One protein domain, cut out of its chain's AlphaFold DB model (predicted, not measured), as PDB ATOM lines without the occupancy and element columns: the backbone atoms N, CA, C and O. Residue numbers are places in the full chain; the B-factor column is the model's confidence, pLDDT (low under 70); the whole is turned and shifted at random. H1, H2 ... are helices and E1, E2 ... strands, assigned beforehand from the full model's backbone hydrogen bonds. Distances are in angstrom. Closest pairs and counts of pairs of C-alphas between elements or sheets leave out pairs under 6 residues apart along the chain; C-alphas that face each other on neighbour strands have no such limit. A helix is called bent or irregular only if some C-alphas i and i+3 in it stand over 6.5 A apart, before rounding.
ATOM      1  N   GLU A  10     124.773 168.737  84.984       68.38
ATOM      2  CA  GLU A  10     125.603 168.688  83.778       68.38
ATOM      3  C   GLU A  10     124.863 169.323  82.601       68.38
ATOM      4  O   GLU A  10     125.447 170.135  81.883       68.38
ATOM      5  N   ALA A  11     123.571 169.011  82.451       74.75
ATOM      6  CA  ALA A  11     122.726 169.593  81.413       74.75
ATOM      7  C   ALA A  11     122.641 171.116  81.558       74.75
ATOM      8  O   ALA A  11     122.986 171.841  80.631       74.75
ATOM      9  N   ILE A  12     122.319 171.601  82.760       70.38
ATOM     10  CA  ILE A  12     122.247 173.033  83.069       70.38
ATOM     11  C   ILE A  12     123.573 173.743  82.757       70.38
ATOM     12  O   ILE A  12     123.583 174.831  82.184       70.38
ATOM     13  N   ARG A  13     124.708 173.138  83.131       68.94
ATOM     14  CA  ARG A  13     126.032 173.695  82.832       68.94
ATOM     15  C   ARG A  13     126.266 173.795  81.331       68.94
ATOM     16  O   ARG A  13     126.730 174.833  80.876       68.94
ATOM     17  N   ASN A  14     126.008 172.720  80.594       75.38
ATOM     18  CA  ASN A  14     126.276 172.660  79.161       75.38
ATOM     19  C   ASN A  14     125.358 173.606  78.379       75.38
ATOM     20  O   ASN A  14     125.810 174.220  77.423       75.38
ATOM     21  N   GLU A  15     124.106 173.755  78.811       79.62
ATOM     22  CA  GLU A  15     123.169 174.722  78.235       79.62
ATOM     23  C   GLU A  15     123.590 176.164  78.514       79.62
ATOM     24  O   GLU A  15     123.442 177.017  77.645       79.62
ATOM     25  N   MET A  16     124.120 176.448  79.709       72.25
ATOM     26  CA  MET A  16     124.515 177.805  80.084       72.25
ATOM     27  C   MET A  16     125.921 178.211  79.628       72.25
ATOM     28  O   MET A  16     126.200 179.407  79.534       72.25
ATOM     29  N   ALA A  17     126.811 177.251  79.372       78.62
ATOM     30  CA  ALA A  17     128.190 177.514  78.980       78.62
ATOM     31  C   ALA A  17     128.267 178.193  77.606       78.62
ATOM     32  O   ALA A  17     127.771 177.674  76.609       78.62
ATOM     33  N   GLY A  18     128.940 179.341  77.548       79.12
ATOM     34  CA  GLY A  18     129.153 180.090  76.311       79.12
ATOM     35  C   GLY A  18     127.939 180.893  75.834       79.12
ATOM     36  O   GLY A  18     127.999 181.448  74.742       79.12
ATOM     37  N   LEU A  19     126.862 180.992  76.629       83.00
ATOM     38  CA  LEU A  19     125.697 181.817  76.270       83.00
ATOM     39  C   LEU A  19     126.004 183.319  76.275       83.00
ATOM     40  O   LEU A  19     125.402 184.075  75.517       83.00
ATOM     41  N   SER A  20     126.892 183.759  77.166       82.62
ATOM     42  CA  SER A  20     127.272 185.162  77.348       82.62
ATOM     43  C   SER A  20     128.601 185.240  78.102       82.62
ATOM     44  O   SER A  20     128.940 184.335  78.862       82.62
ATOM     45  N   GLU A  21     129.341 186.333  77.937       82.31
ATOM     46  CA  GLU A  21     130.512 186.651  78.775       82.31
ATOM     47  C   GLU A  21     130.109 187.233  80.142       82.31
ATOM     48  O   GLU A  21     130.941 187.484  81.018       82.31
ATOM     49  N   GLU A  22     128.809 187.446  80.344       82.75
ATOM     50  CA  GLU A  22     128.272 188.006  81.568       82.75
ATOM     51  C   GLU A  22     128.359 187.027  82.742       82.75
ATOM     52  O   GLU A  22     128.343 185.794  82.635       82.75
ATOM     53  N   LYS A  23     128.409 187.628  83.925       82.94
ATOM     54  CA  LYS A  23     128.159 186.933  85.180       82.94
ATOM     55  C   LYS A  23     126.774 187.350  85.645       82.94
ATOM     56  O   LYS A  23     126.357 188.478  85.399       82.94
ATOM     57  N   VAL A  24     126.085 186.468  86.356       83.88
ATOM     58  CA  VAL A  24     124.764 186.747  86.925       83.88
ATOM     59  C   VAL A  24     124.795 186.459  88.416       83.88
ATOM     60  O   VAL A  24     125.343 185.440  88.833       83.88
ATOM     61  N   LEU A  25     124.218 187.351  89.222       85.31
ATOM     62  CA  LEU A  25     124.055 187.166  90.660       85.31
ATOM     63  C   LEU A  25     122.572 186.998  90.990       85.31
ATOM     64  O   LEU A  25     121.762 187.878  90.712       85.31
ATOM     65  N   PHE A  26     122.238 185.889  91.642       85.06
ATOM     66  CA  PHE A  26     120.906 185.592  92.147       85.06
ATOM     67  C   PHE A  26     120.898 185.712  93.674       85.06
ATOM     68  O   PHE A  26     121.572 184.920  94.344       85.06
ATOM     69  N   PRO A  27     120.155 186.666  94.259       84.44
ATOM     70  CA  PRO A  27     119.852 186.629  95.682       84.44
ATOM     71  C   PRO A  27     118.868 185.481  95.946       84.44
ATOM     72  O   PRO A  27     117.821 185.388  95.309       84.44
ATOM     73  N   VAL A  28     119.197 184.597  96.887       82.69
ATOM     74  CA  VAL A  28     118.389 183.414  97.222       82.69
ATOM     75  C   VAL A  28     117.902 183.540  98.656       82.69
ATOM     76  O   VAL A  28     118.709 183.723  99.562       82.69
ATOM     77  N   ASN A  29     116.596 183.423  98.884       82.50
ATOM     78  CA  ASN A  29     116.029 183.354 100.229       82.50
ATOM     79  C   ASN A  29     115.767 181.891 100.607       82.50
ATOM     80  O   ASN A  29     114.795 181.282 100.165       82.50
ATOM     81  N   CYS A  30     116.647 181.329 101.426       77.75
ATOM     82  CA  CYS A  30     116.535 179.996 101.990       77.75
ATOM     83  C   CYS A  30     115.686 180.039 103.267       77.75
ATOM     84  O   CYS A  30     115.975 180.789 104.202       77.75
ATOM     85  N   ASN A  31     114.666 179.180 103.342       76.94
ATOM     86  CA  ASN A  31     113.853 178.970 104.547       76.94
ATOM     87  C   ASN A  31     113.249 180.258 105.139       76.94
ATOM     88  O   ASN A  31     113.074 180.361 106.352       76.94
ATOM     89  N   TRP A  32     112.947 181.244 104.285       73.25
ATOM     90  CA  TRP A  32     112.313 182.523 104.633       73.25
ATOM     91  C   TRP A  32     113.088 183.420 105.607       73.25
ATOM     92  O   TRP A  32     112.615 184.503 105.951       73.25
ATOM     93  N   ASN A  33     114.265 183.002 106.063       76.38
ATOM     94  CA  ASN A  33     115.018 183.702 107.097       76.38
ATOM     95  C   ASN A  33     116.525 183.758 106.829       76.38
ATOM     96  O   ASN A  33     117.237 184.429 107.575       76.38
ATOM     97  N   HIS A  34     117.017 183.088 105.787       80.06
ATOM     98  CA  HIS A  34     118.430 183.033 105.462       80.06
ATOM     99  C   HIS A  34     118.660 183.411 104.001       80.06
ATOM    100  O   HIS A  34     118.361 182.661 103.084       80.06
ATOM    101  N   TRP A  35     119.220 184.590 103.785       83.88
ATOM    102  CA  TRP A  35     119.610 185.079 102.476       83.88
ATOM    103  C   TRP A  35     121.007 184.583 102.108       83.88
ATOM    104  O   TRP A  35     121.974 184.802 102.836       83.88
ATOM    105  N   CYS A  36     121.112 183.958 100.945       80.69
ATOM    106  CA  CYS A  36     122.356 183.606 100.282       80.69
ATOM    107  C   CYS A  36     122.448 184.341  98.946       80.69
ATOM    108  O   CYS A  36     121.516 185.018  98.505       80.69
ATOM    109  N   PHE A  37     123.570 184.159  98.265       75.81
ATOM    110  CA  PHE A  37     123.690 184.530  96.869       75.81
ATOM    111  C   PHE A  37     124.337 183.403  96.072       75.81
ATOM    112  O   PHE A  37     125.161 182.631  96.573       75.81
ATOM    113  N   MET A  38     123.953 183.333  94.809       81.25
ATOM    114  CA  MET A  38     124.511 182.435  93.817       81.25
ATOM    115  C   MET A  38     125.047 183.285  92.676       81.25
ATOM    116  O   MET A  38     124.352 184.163  92.179       81.25
ATOM    117  N   VAL A  39     126.283 183.031  92.273       78.12
ATOM    118  CA  VAL A  39     126.899 183.664  91.112       78.12
ATOM    119  C   VAL A  39     127.059 182.613  90.029       78.12
ATOM    120  O   VAL A  39     127.593 181.536  90.277       78.12
ATOM    121  N   MET A  40     126.615 182.923  88.821       77.56
ATOM    122  CA  MET A  40     126.832 182.097  87.642       77.56
ATOM    123  C   MET A  40     127.749 182.845  86.683       77.56
ATOM    124  O   MET A  40     127.497 183.999  86.350       77.56
ATOM    125  N   ASN A  41     128.828 182.199  86.261       77.44
ATOM    126  CA  ASN A  41     129.650 182.652  85.149       77.44
ATOM    127  C   ASN A  41     129.173 181.899  83.898       77.44
ATOM    128  O   ASN A  41     129.403 180.689  83.796       77.44
ATOM    129  N   LEU A  42     128.494 182.611  82.994       78.38
ATOM    130  CA  LEU A  42     127.906 182.027  81.785       78.38
ATOM    131  C   LEU A  42     128.977 181.690  80.741       78.38
ATOM    132  O   LEU A  42     128.861 180.680  80.058       78.38
ATOM    133  N   GLU A  43     130.089 182.425  80.711       76.88
ATOM    134  CA  GLU A  43     131.229 182.150  79.823       76.88
ATOM    135  C   GLU A  43     131.748 180.713  80.018       76.88
ATOM    136  O   GLU A  43     132.034 179.994  79.065       76.88
ATOM    137  N   LYS A  44     131.830 180.265  81.277       70.00
ATOM    138  CA  LYS A  44     132.437 178.982  81.671       70.00
ATOM    139  C   LYS A  44     131.417 177.933  82.115       70.00
ATOM    140  O   LYS A  44     131.828 176.850  82.531       70.00
ATOM    141  N   GLY A  45     130.125 178.269  82.129       65.88
ATOM    142  CA  GLY A  45     129.063 177.444  82.722       65.88
ATOM    143  C   GLY A  45     129.269 177.161  84.219       65.88
ATOM    144  O   GLY A  45     128.751 176.186  84.756       65.88
ATOM    145  N   LYS A  46     130.078 177.961  84.927       65.00
ATOM    146  CA  LYS A  46     130.440 177.681  86.325       65.00
ATOM    147  C   LYS A  46     129.481 178.377  87.279       65.00
ATOM    148  O   LYS A  46     129.423 179.605  87.315       65.00
ATOM    149  N   MET A  47     128.800 177.588  88.105       63.88
ATOM    150  CA  MET A  47     128.007 178.082  89.225       63.88
ATOM    151  C   MET A  47     128.840 178.100  90.511       63.88
ATOM    152  O   MET A  47     129.520 177.140  90.870       63.88
ATOM    153  N   LEU A  48     128.753 179.209  91.229       62.72
ATOM    154  CA  LEU A  48     129.430 179.469  92.483       62.72
ATOM    155  C   LEU A  48     128.373 179.851  93.515       62.72
ATOM    156  O   LEU A  48     127.708 180.877  93.385       62.72
ATOM    157  N   ILE A  49     128.199 179.030  94.544       58.59
ATOM    158  CA  ILE A  49     127.268 179.329  95.633       58.59
ATOM    159  C   ILE A  49     128.118 179.671  96.851       58.59
ATOM    160  O   ILE A  49     128.821 178.810  97.381       58.59
ATOM    161  N   SER A  50     128.075 180.925  97.304       62.66
ATOM    162  CA  SER A  50     128.652 181.275  98.601       62.66
ATOM    163  C   SER A  50     127.569 181.038  99.649       62.66
ATOM    164  O   SER A  50     126.764 181.911  99.975       62.66
ATOM    165  N   LEU A  51     127.495 179.792 100.116       50.91
ATOM    166  CA  LEU A  51     126.732 179.457 101.310       50.91
ATOM    167  C   LEU A  51     127.537 179.963 102.508       50.91
ATOM    168  O   LEU A  51     128.581 179.402 102.839       50.91
ATOM    169  N   LEU A  52     127.059 181.020 103.164       47.22
ATOM    170  CA  LEU A  52     127.516 181.329 104.517       47.22
ATOM    171  C   LEU A  52     127.106 180.134 105.397       47.22
ATOM    172  O   LEU A  52     125.945 179.725 105.358       47.22
ATOM    173  N   PRO A  53     128.052 179.467 106.074       40.97
ATOM    174  CA  PRO A  53     127.909 178.048 106.347       40.97
ATOM    175  C   PRO A  53     126.854 177.780 107.416       40.97
ATOM    176  O   PRO A  53     126.898 178.345 108.504       40.97
ATOM    177  N   ASN A  54     125.985 176.811 107.126       37.91
ATOM    178  CA  ASN A  54     125.783 175.675 108.022       37.91
ATOM    179  C   ASN A  54     125.365 174.422 107.229       37.91
ATOM    180  O   ASN A  54     124.241 174.303 106.753       37.91
ATOM    181  N   GLY A  55     126.295 173.468 107.122       38.50
ATOM    182  CA  GLY A  55     125.988 172.032 107.097       38.50
ATOM    183  C   GLY A  55     125.572 171.345 105.790       38.50
ATOM    184  O   GLY A  55     125.422 170.126 105.812       38.50
ATOM    185  N   ALA A  56     125.415 172.032 104.657       38.94
ATOM    186  CA  ALA A  56     125.051 171.356 103.406       38.94
ATOM    187  C   ALA A  56     126.294 170.863 102.644       38.94
ATOM    188  O   ALA A  56     127.149 171.661 102.263       38.94
ATOM    189  N   ARG A  57     126.390 169.547 102.406       37.97
ATOM    190  CA  ARG A  57     127.405 168.931 101.534       37.97
ATOM    191  C   ARG A  57     127.098 169.280 100.068       37.97
ATOM    192  O   ARG A  57     126.060 168.834  99.579       37.97
ATOM    193  N   PRO A  58     127.956 170.012  99.336       43.91
ATOM    194  CA  PRO A  58     127.714 170.284  97.924       43.91
ATOM    195  C   PRO A  58     128.311 169.176  97.050       43.91
ATOM    196  O   PRO A  58     129.472 168.794  97.196       43.91
ATOM    197  N   SER A  59     127.526 168.676  96.098       37.16
ATOM    198  CA  SER A  59     127.994 167.776  95.042       37.16
ATOM    199  C   SER A  59     128.852 168.542  94.021       37.16
ATOM    200  O   SER A  59     128.325 169.338  93.247       37.16
ATOM    201  N   GLN A  60     130.160 168.308  94.065       42.66
ATOM    202  CA  GLN A  60     131.205 168.324  93.021       42.66
ATOM    203  C   GLN A  60     131.297 169.393  91.898       42.66
ATOM    204  O   GLN A  60     132.309 169.403  91.204       42.66
ATOM    205  N   CYS A  61     130.380 170.353  91.738       43.38
ATOM    206  CA  CYS A  61     130.591 171.527  90.864       43.38
ATOM    207  C   CYS A  61     130.013 172.829  91.447       43.38
ATOM    208  O   CYS A  61     129.595 173.729  90.729       43.38
ATOM    209  N   VAL A  62     129.996 172.920  92.774       43.03
ATOM    210  CA  VAL A  62     129.775 174.157  93.525       43.03
ATOM    211  C   VAL A  62     131.086 174.428  94.239       43.03
ATOM    212  O   VAL A  62     131.448 173.688  95.151       43.03
ATOM    213  N   GLN A  63     131.834 175.440  93.803       39.94
ATOM    214  CA  GLN A  63     132.945 175.915  94.620       39.94
ATOM    215  C   GLN A  63     132.394 176.887  95.658       39.94
ATOM    216  O   GLN A  63     131.690 177.840  95.327       39.94
ATOM    217  N   THR A  64     132.691 176.627  96.926       43.78
ATOM    218  CA  THR A  64     132.449 177.603  97.981       43.78
ATOM    219  C   THR A  64     133.409 178.760  97.740       43.78
ATOM    220  O   THR A  64     134.620 178.607  97.887       43.78
ATOM    221  N   TYR A  65     132.883 179.907  97.320       45.53
ATOM    222  CA  TYR A  65     133.676 181.127  97.251       45.53
ATOM    223  C   TYR A  65     133.836 181.690  98.652       45.53
ATOM    224  O   TYR A  65     132.879 182.215  99.235       45.53
ATOM    225  N   GLU A  66     135.049 181.560  99.177       49.53
ATOM    226  CA  GLU A  66     135.543 182.329 100.313       49.53
ATOM    227  C   GLU A  66     135.576 183.801  99.891       49.53
ATOM    228  O   GLU A  66     136.508 184.273  99.248       49.53
ATOM    229  N   SER A  67     134.520 184.538 100.226       51.44
ATOM    230  CA  SER A  67     134.379 185.955  99.876       51.44
ATOM    231  C   SER A  67     135.323 186.876 100.658       51.44
ATOM    232  O   SER A  67     135.273 188.092 100.489       51.44
ATOM    233  N   GLY A  68     136.131 186.329 101.575       51.19
ATOM    234  CA  GLY A  68     136.946 187.098 102.518       51.19
ATOM    235  C   GLY A  68     136.127 187.897 103.543       51.19
ATOM    236  O   GLY A  68     136.707 188.548 104.407       51.19
ATOM    237  N   LEU A  69     134.789 187.833 103.489       52.16
ATOM    238  CA  LEU A  69     133.868 188.623 104.318       52.16
ATOM    239  C   LEU A  69     133.676 188.055 105.745       52.16
ATOM    240  O   LEU A  69     133.043 188.689 106.595       52.16
ATOM    241  N   GLY A  70     134.260 186.885 106.035       51.75
ATOM    242  CA  GLY A  70     134.177 186.188 107.324       51.75
ATOM    243  C   GLY A  70     132.950 185.275 107.471       51.75
ATOM    244  O   GLY A  70     131.987 185.357 106.714       51.75
ATOM    245  N   VAL A  71     132.992 184.378 108.465       48.72
ATOM    246  CA  VAL A  71     131.921 183.408 108.752       48.72
ATOM    247  C   VAL A  71     130.750 184.095 109.454       48.72
ATOM    248  O   VAL A  71     130.904 184.688 110.524       48.72
ATOM    249  N   GLN A  72     129.559 183.981 108.871       52.28
ATOM    250  CA  GLN A  72     128.341 184.524 109.452       52.28
ATOM    251  C   GLN A  72     127.741 183.565 110.490       52.28
ATOM    252  O   GLN A  72     127.355 182.449 110.168       52.28
ATOM    253  N   VAL A  73     127.603 184.032 111.733       52.28
ATOM    254  CA  VAL A  73     127.141 183.208 112.870       52.28
ATOM    255  C   VAL A  73     125.627 183.332 113.139       52.28
ATOM    256  O   VAL A  73     125.072 182.552 113.904       52.28
ATOM    257  N   ASN A  74     124.915 184.292 112.530       60.31
ATOM    258  CA  ASN A  74     123.464 184.454 112.728       60.31
ATOM    259  C   ASN A  74     122.727 184.848 111.447       60.31
ATOM    260  O   ASN A  74     123.276 185.564 110.627       60.31
ATOM    261  N   SER A  75     121.472 184.432 111.281       67.38
ATOM    262  CA  SER A  75     120.657 184.731 110.093       67.38
ATOM    263  C   SER A  75     120.326 186.219 109.925       67.38
ATOM    264  O   SER A  75     120.073 186.673 108.824       67.38
ATOM    265  N   TYR A  76     120.398 187.036 110.972       74.69
ATOM    266  CA  TYR A  76     119.998 188.445 110.903       74.69
ATOM    267  C   TYR A  76     120.831 189.307 109.937       74.69
ATOM    268  O   TYR A  76     120.308 190.208 109.288       74.69
ATOM    269  N   ASN A  77     122.132 189.032 109.814       81.19
ATOM    270  CA  ASN A  77     123.032 189.841 108.984       81.19
ATOM    271  C   ASN A  77     123.119 189.371 107.517       81.19
ATOM    272  O   ASN A  77     123.877 189.949 106.744       81.19
ATOM    273  N   CYS A  78     122.372 188.335 107.111       81.25
ATOM    274  CA  CYS A  78     122.683 187.587 105.877       81.25
ATOM    275  C   CYS A  78     122.396 188.413 104.628       81.25
ATOM    276  O   CYS A  78     123.210 188.455 103.710       81.25
ATOM    277  N   GLY A  79     121.318 189.198 104.664       84.69
ATOM    278  CA  GLY A  79     121.006 190.151 103.605       84.69
ATOM    279  C   GLY A  79     122.105 191.199 103.411       84.69
ATOM    280  O   GLY A  79     122.390 191.579 102.282       84.69
ATOM    281  N   VAL A  80     122.797 191.623 104.478       88.31
ATOM    282  CA  VAL A  80     123.905 192.593 104.363       88.31
ATOM    283  C   VAL A  80     125.076 191.991 103.596       88.31
ATOM    284  O   VAL A  80     125.671 192.671 102.765       88.31
ATOM    285  N   TYR A  81     125.386 190.716 103.835       85.25
ATOM    286  CA  TYR A  81     126.426 190.012 103.090       85.25
ATOM    287  C   TYR A  81     126.055 189.819 101.618       85.25
ATOM    288  O   TYR A  81     126.923 189.986 100.768       85.25
ATOM    289  N   VAL A  82     124.780 189.568 101.298       85.50
ATOM    290  CA  VAL A  82     124.298 189.538  99.904       85.50
ATOM    291  C   VAL A  82     124.484 190.899  99.219       85.50
ATOM    292  O   VAL A  82     124.987 190.955  98.099       85.50
ATOM    293  N   LEU A  83     124.166 192.005  99.901       89.44
ATOM    294  CA  LEU A  83     124.367 193.366  99.374       89.44
ATOM    295  C   LEU A  83     125.849 193.752  99.230       89.44
ATOM    296  O   LEU A  83     126.213 194.569  98.389       89.44
ATOM    297  N   LEU A  84     126.725 193.199 100.066       86.81
ATOM    298  CA  LEU A  84     128.170 193.367  99.906       86.81
ATOM    299  C   LEU A  84     128.699 192.533  98.742       86.81
ATOM    300  O   LEU A  84     129.492 193.033  97.951       86.81
ATOM    301  N   ALA A  85     128.229 191.293  98.611       83.12
ATOM    302  CA  ALA A  85     128.579 190.427  97.500       83.12
ATOM    303  C   ALA A  85     128.156 191.034  96.160       83.12
ATOM    304  O   ALA A  85     128.935 190.963  95.219       83.12
ATOM    305  N   SER A  86     126.996 191.697  96.075       84.12
ATOM    306  CA  SER A  86     126.588 192.400  94.851       84.12
ATOM    307  C   SER A  86     127.512 193.566  94.501       84.12
ATOM    308  O   SER A  86     127.843 193.753  93.335       84.12
ATOM    309  N   LYS A  87     128.016 194.309  95.492       86.25
ATOM    310  CA  LYS A  87     129.035 195.338  95.243       86.25
ATOM    311  C   LYS A  87     130.346 194.749  94.740       86.25
ATOM    312  O   LYS A  87     130.890 195.259  93.766       86.25
ATOM    313  N   VAL A  88     130.839 193.692  95.385       84.50
ATOM    314  CA  VAL A  88     132.075 193.008  94.962       84.50
ATOM    315  C   VAL A  88     131.910 192.412  93.566       84.50
ATOM    316  O   VAL A  88     132.799 192.515  92.729       84.50
ATOM    317  N   PHE A  89     130.737 191.853  93.280       82.31
ATOM    318  CA  PHE A  89     130.362 191.359  91.964       82.31
ATOM    319  C   PHE A  89     130.413 192.458  90.890       82.31
ATOM    320  O   PHE A  89     130.892 192.203  89.789       82.31
ATOM    321  N   CYS A  90     130.017 193.688  91.230       84.44
ATOM    322  CA  CYS A  90     130.166 194.869  90.375       84.44
ATOM    323  C   CYS A  90     131.581 195.489  90.396       84.44
ATOM    324  O   CYS A  90     131.761 196.602  89.908       84.44
ATOM    325  N   GLY A  91     132.584 194.804  90.959       81.62
ATOM    326  CA  GLY A  91     133.989 195.224  90.942       81.62
ATOM    327  C   GLY A  91     134.459 196.028  92.157       81.62
ATOM    328  O   GLY A  91     135.563 196.563  92.128       81.62
ATOM    329  N   ALA A  92     133.660 196.141  93.222       83.00
ATOM    330  CA  ALA A  92     134.123 196.779  94.455       83.00
ATOM    331  C   ALA A  92     135.126 195.896  95.218       83.00
ATOM    332  O   ALA A  92     135.006 194.672  95.248       83.00
ATOM    333  N   GLU A  93     136.063 196.530  95.920       81.38
ATOM    334  CA  GLU A  93     137.019 195.820  96.773       81.38
ATOM    335  C   GLU A  93     136.327 195.133  97.973       81.38
ATOM    336  O   GLU A  93     135.472 195.747  98.632       81.38
ATOM    337  N   PRO A  94     136.690 193.878  98.307       78.44
ATOM    338  CA  PRO A  94     136.180 193.199  99.492       78.44
ATOM    339  C   PRO A  94     136.619 193.909 100.778       78.44
ATOM    340  O   PRO A  94     137.792 194.199 100.988       78.44
ATOM    341  N   LEU A  95     135.680 194.120 101.703       73.75
ATOM    342  CA  LEU A  95     135.955 194.800 102.978       73.75
ATOM    343  C   LEU A  95     136.634 193.905 104.035       73.75
ATOM    344  O   LEU A  95     136.880 194.355 105.154       73.75
ATOM    345  N   GLY A  96     136.922 192.643 103.709       77.81
ATOM    346  CA  GLY A  96     137.495 191.683 104.650       77.81
ATOM    347  C   GLY A  96     136.561 191.367 105.826       77.81
ATOM    348  O   GLY A  96     135.334 191.395 105.709       77.81
ATOM    349  N   ARG A  97     137.150 191.066 106.989       78.44
ATOM    350  CA  ARG A  97     136.410 190.720 108.210       78.44
ATOM    351  C   ARG A  97     135.662 191.933 108.770       78.44
ATOM    352  O   ARG A  97     136.273 192.915 109.179       78.44
ATOM    353  N   LEU A  98     134.344 191.800 108.897       81.69
ATOM    354  CA  LEU A  98     133.471 192.856 109.412       81.69
ATOM    355  C   LEU A  98     133.157 192.675 110.899       81.69
ATOM    356  O   LEU A  98     132.720 191.608 111.333       81.69
ATOM    357  N   ASP A  99     133.337 193.735 111.685       82.81
ATOM    358  CA  ASP A  99     132.851 193.786 113.063       82.81
ATOM    359  C   ASP A  99     131.359 194.177 113.145       82.81
ATOM    360  O   ASP A  99     130.729 194.615 112.175       82.81
ATOM    361  N   LYS A 100     130.774 194.031 114.341       85.25
ATOM    362  CA  LYS A 100     129.353 194.328 114.588       85.25
ATOM    363  C   LYS A 100     128.982 195.787 114.305       85.25
ATOM    364  O   LYS A 100     127.874 196.039 113.836       85.25
ATOM    365  N   LYS A 101     129.870 196.740 114.600       90.00
ATOM    366  CA  LYS A 101     129.611 198.175 114.423       90.00
ATOM    367  C   LYS A 101     129.581 198.513 112.936       90.00
ATOM    368  O   LYS A 101     128.653 199.166 112.471       90.00
ATOM    369  N   THR A 102     130.532 197.977 112.181       88.19
ATOM    370  CA  THR A 102     130.594 198.101 110.728       88.19
ATOM    371  C   THR A 102     129.351 197.503 110.071       88.19
ATOM    372  O   THR A 102     128.738 198.156 109.229       88.19
ATOM    373  N   LEU A 103     128.900 196.321 110.510       87.44
ATOM    374  CA  LEU A 103     127.646 195.727 110.027       87.44
ATOM    375  C   LEU A 103     126.431 196.632 110.294       87.44
ATOM    376  O   LEU A 103     125.599 196.813 109.407       87.44
ATOM    377  N   GLN A 104     126.329 197.249 111.474       90.19
ATOM    378  CA  GLN A 104     125.251 198.201 111.778       90.19
ATOM    379  C   GLN A 104     125.312 199.454 110.893       90.19
ATOM    380  O   GLN A 104     124.289 199.859 110.339       90.19
ATOM    381  N   CYS A 105     126.499 200.035 110.702       93.00
ATOM    382  CA  CYS A 105     126.692 201.184 109.818       93.00
ATOM    383  C   CYS A 105     126.312 200.858 108.369       93.00
ATOM    384  O   CYS A 105     125.653 201.660 107.707       93.00
ATOM    385  N   LEU A 106     126.681 199.671 107.881       91.31
ATOM    386  CA  LEU A 106     126.314 199.210 106.546       91.31
ATOM    387  C   LEU A 106     124.803 199.055 106.399       91.31
ATOM    388  O   LEU A 106     124.252 199.510 105.403       91.31
ATOM    389  N   ARG A 107     124.116 198.484 107.393       91.81
ATOM    390  CA  ARG A 107     122.647 198.379 107.385       91.81
ATOM    391  C   ARG A 107     121.980 199.738 107.270       91.81
ATOM    392  O   ARG A 107     121.106 199.904 106.427       91.81
ATOM    393  N   TYR A 108     122.420 200.703 108.076       94.00
ATOM    394  CA  TYR A 108     121.914 202.069 107.995       94.00
ATOM    395  C   TYR A 108     122.189 202.691 106.622       94.00
ATOM    396  O   TYR A 108     121.295 203.276 106.023       94.00
ATOM    397  N   ARG A 109     123.400 202.510 106.082       93.62
ATOM    398  CA  ARG A 109     123.769 203.015 104.756       93.62
ATOM    399  C   ARG A 109     122.897 202.425 103.646       93.62
ATOM    400  O   ARG A 109     122.450 203.173 102.789       93.62
ATOM    401  N   TYR A 110     122.668 201.113 103.650       92.44
ATOM    402  CA  TYR A 110     121.805 200.460 102.662       92.44
ATOM    403  C   TYR A 110     120.355 200.915 102.790       92.44
ATOM    404  O   TYR A 110     119.761 201.266 101.781       92.44
ATOM    405  N   LEU A 111     119.826 200.995 104.013       91.88
ATOM    406  CA  LEU A 111     118.482 201.519 104.249       91.88
ATOM    407  C   LEU A 111     118.346 202.952 103.729       91.88
ATOM    408  O   LEU A 111     117.374 203.267 103.059       91.88
ATOM    409  N   ARG A 112     119.340 203.802 104.000       94.56
ATOM    410  CA  ARG A 112     119.369 205.185 103.523       94.56
ATOM    411  C   ARG A 112     119.343 205.270 101.999       94.56
ATOM    412  O   ARG A 112     118.539 206.023 101.478       94.56
ATOM    413  N   MET A 113     120.136 204.455 101.305       91.62
ATOM    414  CA  MET A 113     120.103 204.400  99.835       91.62
ATOM    415  C   MET A 113     118.746 203.944  99.281       91.62
ATOM    416  O   MET A 113     118.425 204.288  98.158       91.62
ATOM    417  N   CYS A 114     117.952 203.176 100.033       88.75
ATOM    418  CA  CYS A 114     116.590 202.813  99.624       88.75
ATOM    419  C   CYS A 114     115.555 203.919  99.879       88.75
ATOM    420  O   CYS A 114     114.430 203.797  99.412       88.75
ATOM    421  N   MET A 115     115.893 204.925 100.686       91.94
ATOM    422  CA  MET A 115     115.003 206.034 101.050       91.94
ATOM    423  C   MET A 115     115.336 207.328 100.298       91.94
ATOM    424  O   MET A 115     114.610 208.308 100.429       91.94
ATOM    425  N   GLU A 116     116.456 207.355  99.583       82.19
ATOM    426  CA  GLU A 116     116.886 208.471  98.750       82.19
ATOM    427  C   GLU A 116     116.555 208.095  97.296       82.19
ATOM    428  O   GLU A 116     117.211 207.213  96.742       82.19
TER     429      GLU A 116
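AT A GLANCE: This is residues 10 to 116 of the 117 residues of the protein "ULP_PROTEASE domain-containing protein" of Phytophthora cactorum (UniProt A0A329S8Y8). A small antiparallel sheet of three strands has one helix, H2, packed lengthwise over one of its faces, and a second helix, H3, crosses H2 steeply on the side away from the sheet. A short helix, H1, sits at the far end of the sheet from H3, and a long loop, residues 51 to 74, swings out from E3 before the chain returns to H2; the last residues, 111 to 116, stick out. The printed part has 107 residues, with three named helices and three named strands in the order H1 E1 E2 E3 H2 H3; the sheet order is E1 - E2 - E3, and the class is mixed, helices and strands. The whole is compact, with a radius of gyration of the C-alphas of 14.9 A and spans of 43 by 33 by 25 A.

HOW THE PARTS SIT: H1, residues 10 to 16, is on the sheet of E1, residues 23 to 30, E2, residues 34 to 41, and E3, residues 46 to 50, but only grazes it with residues 12 to 16; the closest C-alphas of H1 and E3 are those of Arg 13 and Lys 46, 6.9 A apart. The strands form a meander, each the antiparallel neighbour of the one before. E1 and E2 are a hairpin at 158 degrees, with N 26 and O 38 within hydrogen-bond range at 2.8 A. E2 and E3 are a hairpin too, also at 158 degrees, with N 39 and O 48 at 2.8 A. H2, residues 75 to 89, is on one face of this sheet, making two layers, a helix layer and a sheet layer. It lies over E2 at a height over the sheet of 8.3 A and runs along the strands, at 6 degrees to E2 on the local plane; the closest C-alphas are those of Trp 35 and Cys 78, 5.2 A. H2 is irregular, with C-alphas 76 and 79 at 7.6 A, and its line is a rough one. H3, residues 100 to 115, is not on the sheet. Its residues 103 to 107 alone touch H2, at residues 77 to 80 alone, the closest C-alphas being those of Val 80 and Arg 107, 6.6 A. They run the same way at a steep tilt of 69 degrees, only just short of about perpendicular. Every O i to N i+4 pair is within hydrogen-bond range in H1 and H3, and 9 of 11 in H2.

IN THESE COORDINATES: H1 begins at C-alpha 10, (125.603, 168.688, 83.778). E1 spans 21.6 A, E2 23.2 A and E3 12.9 A. H2 spans 21.6 A, from C-alpha 75 at (120.657, 184.731, 110.093). H3 spans 22.9 A and ends at C-alpha 115, (115.003, 206.034, 101.050).

THE WHOLE: The two C-alphas farthest apart are those of Ala 11 and Lys 101, 44.2 A. The printed part has no cut. The link from E3 to H2 is long, with 24 residues. The mean pLDDT of the printed part is 73.0; residues 10, 13 and 45 to 75 are under 70.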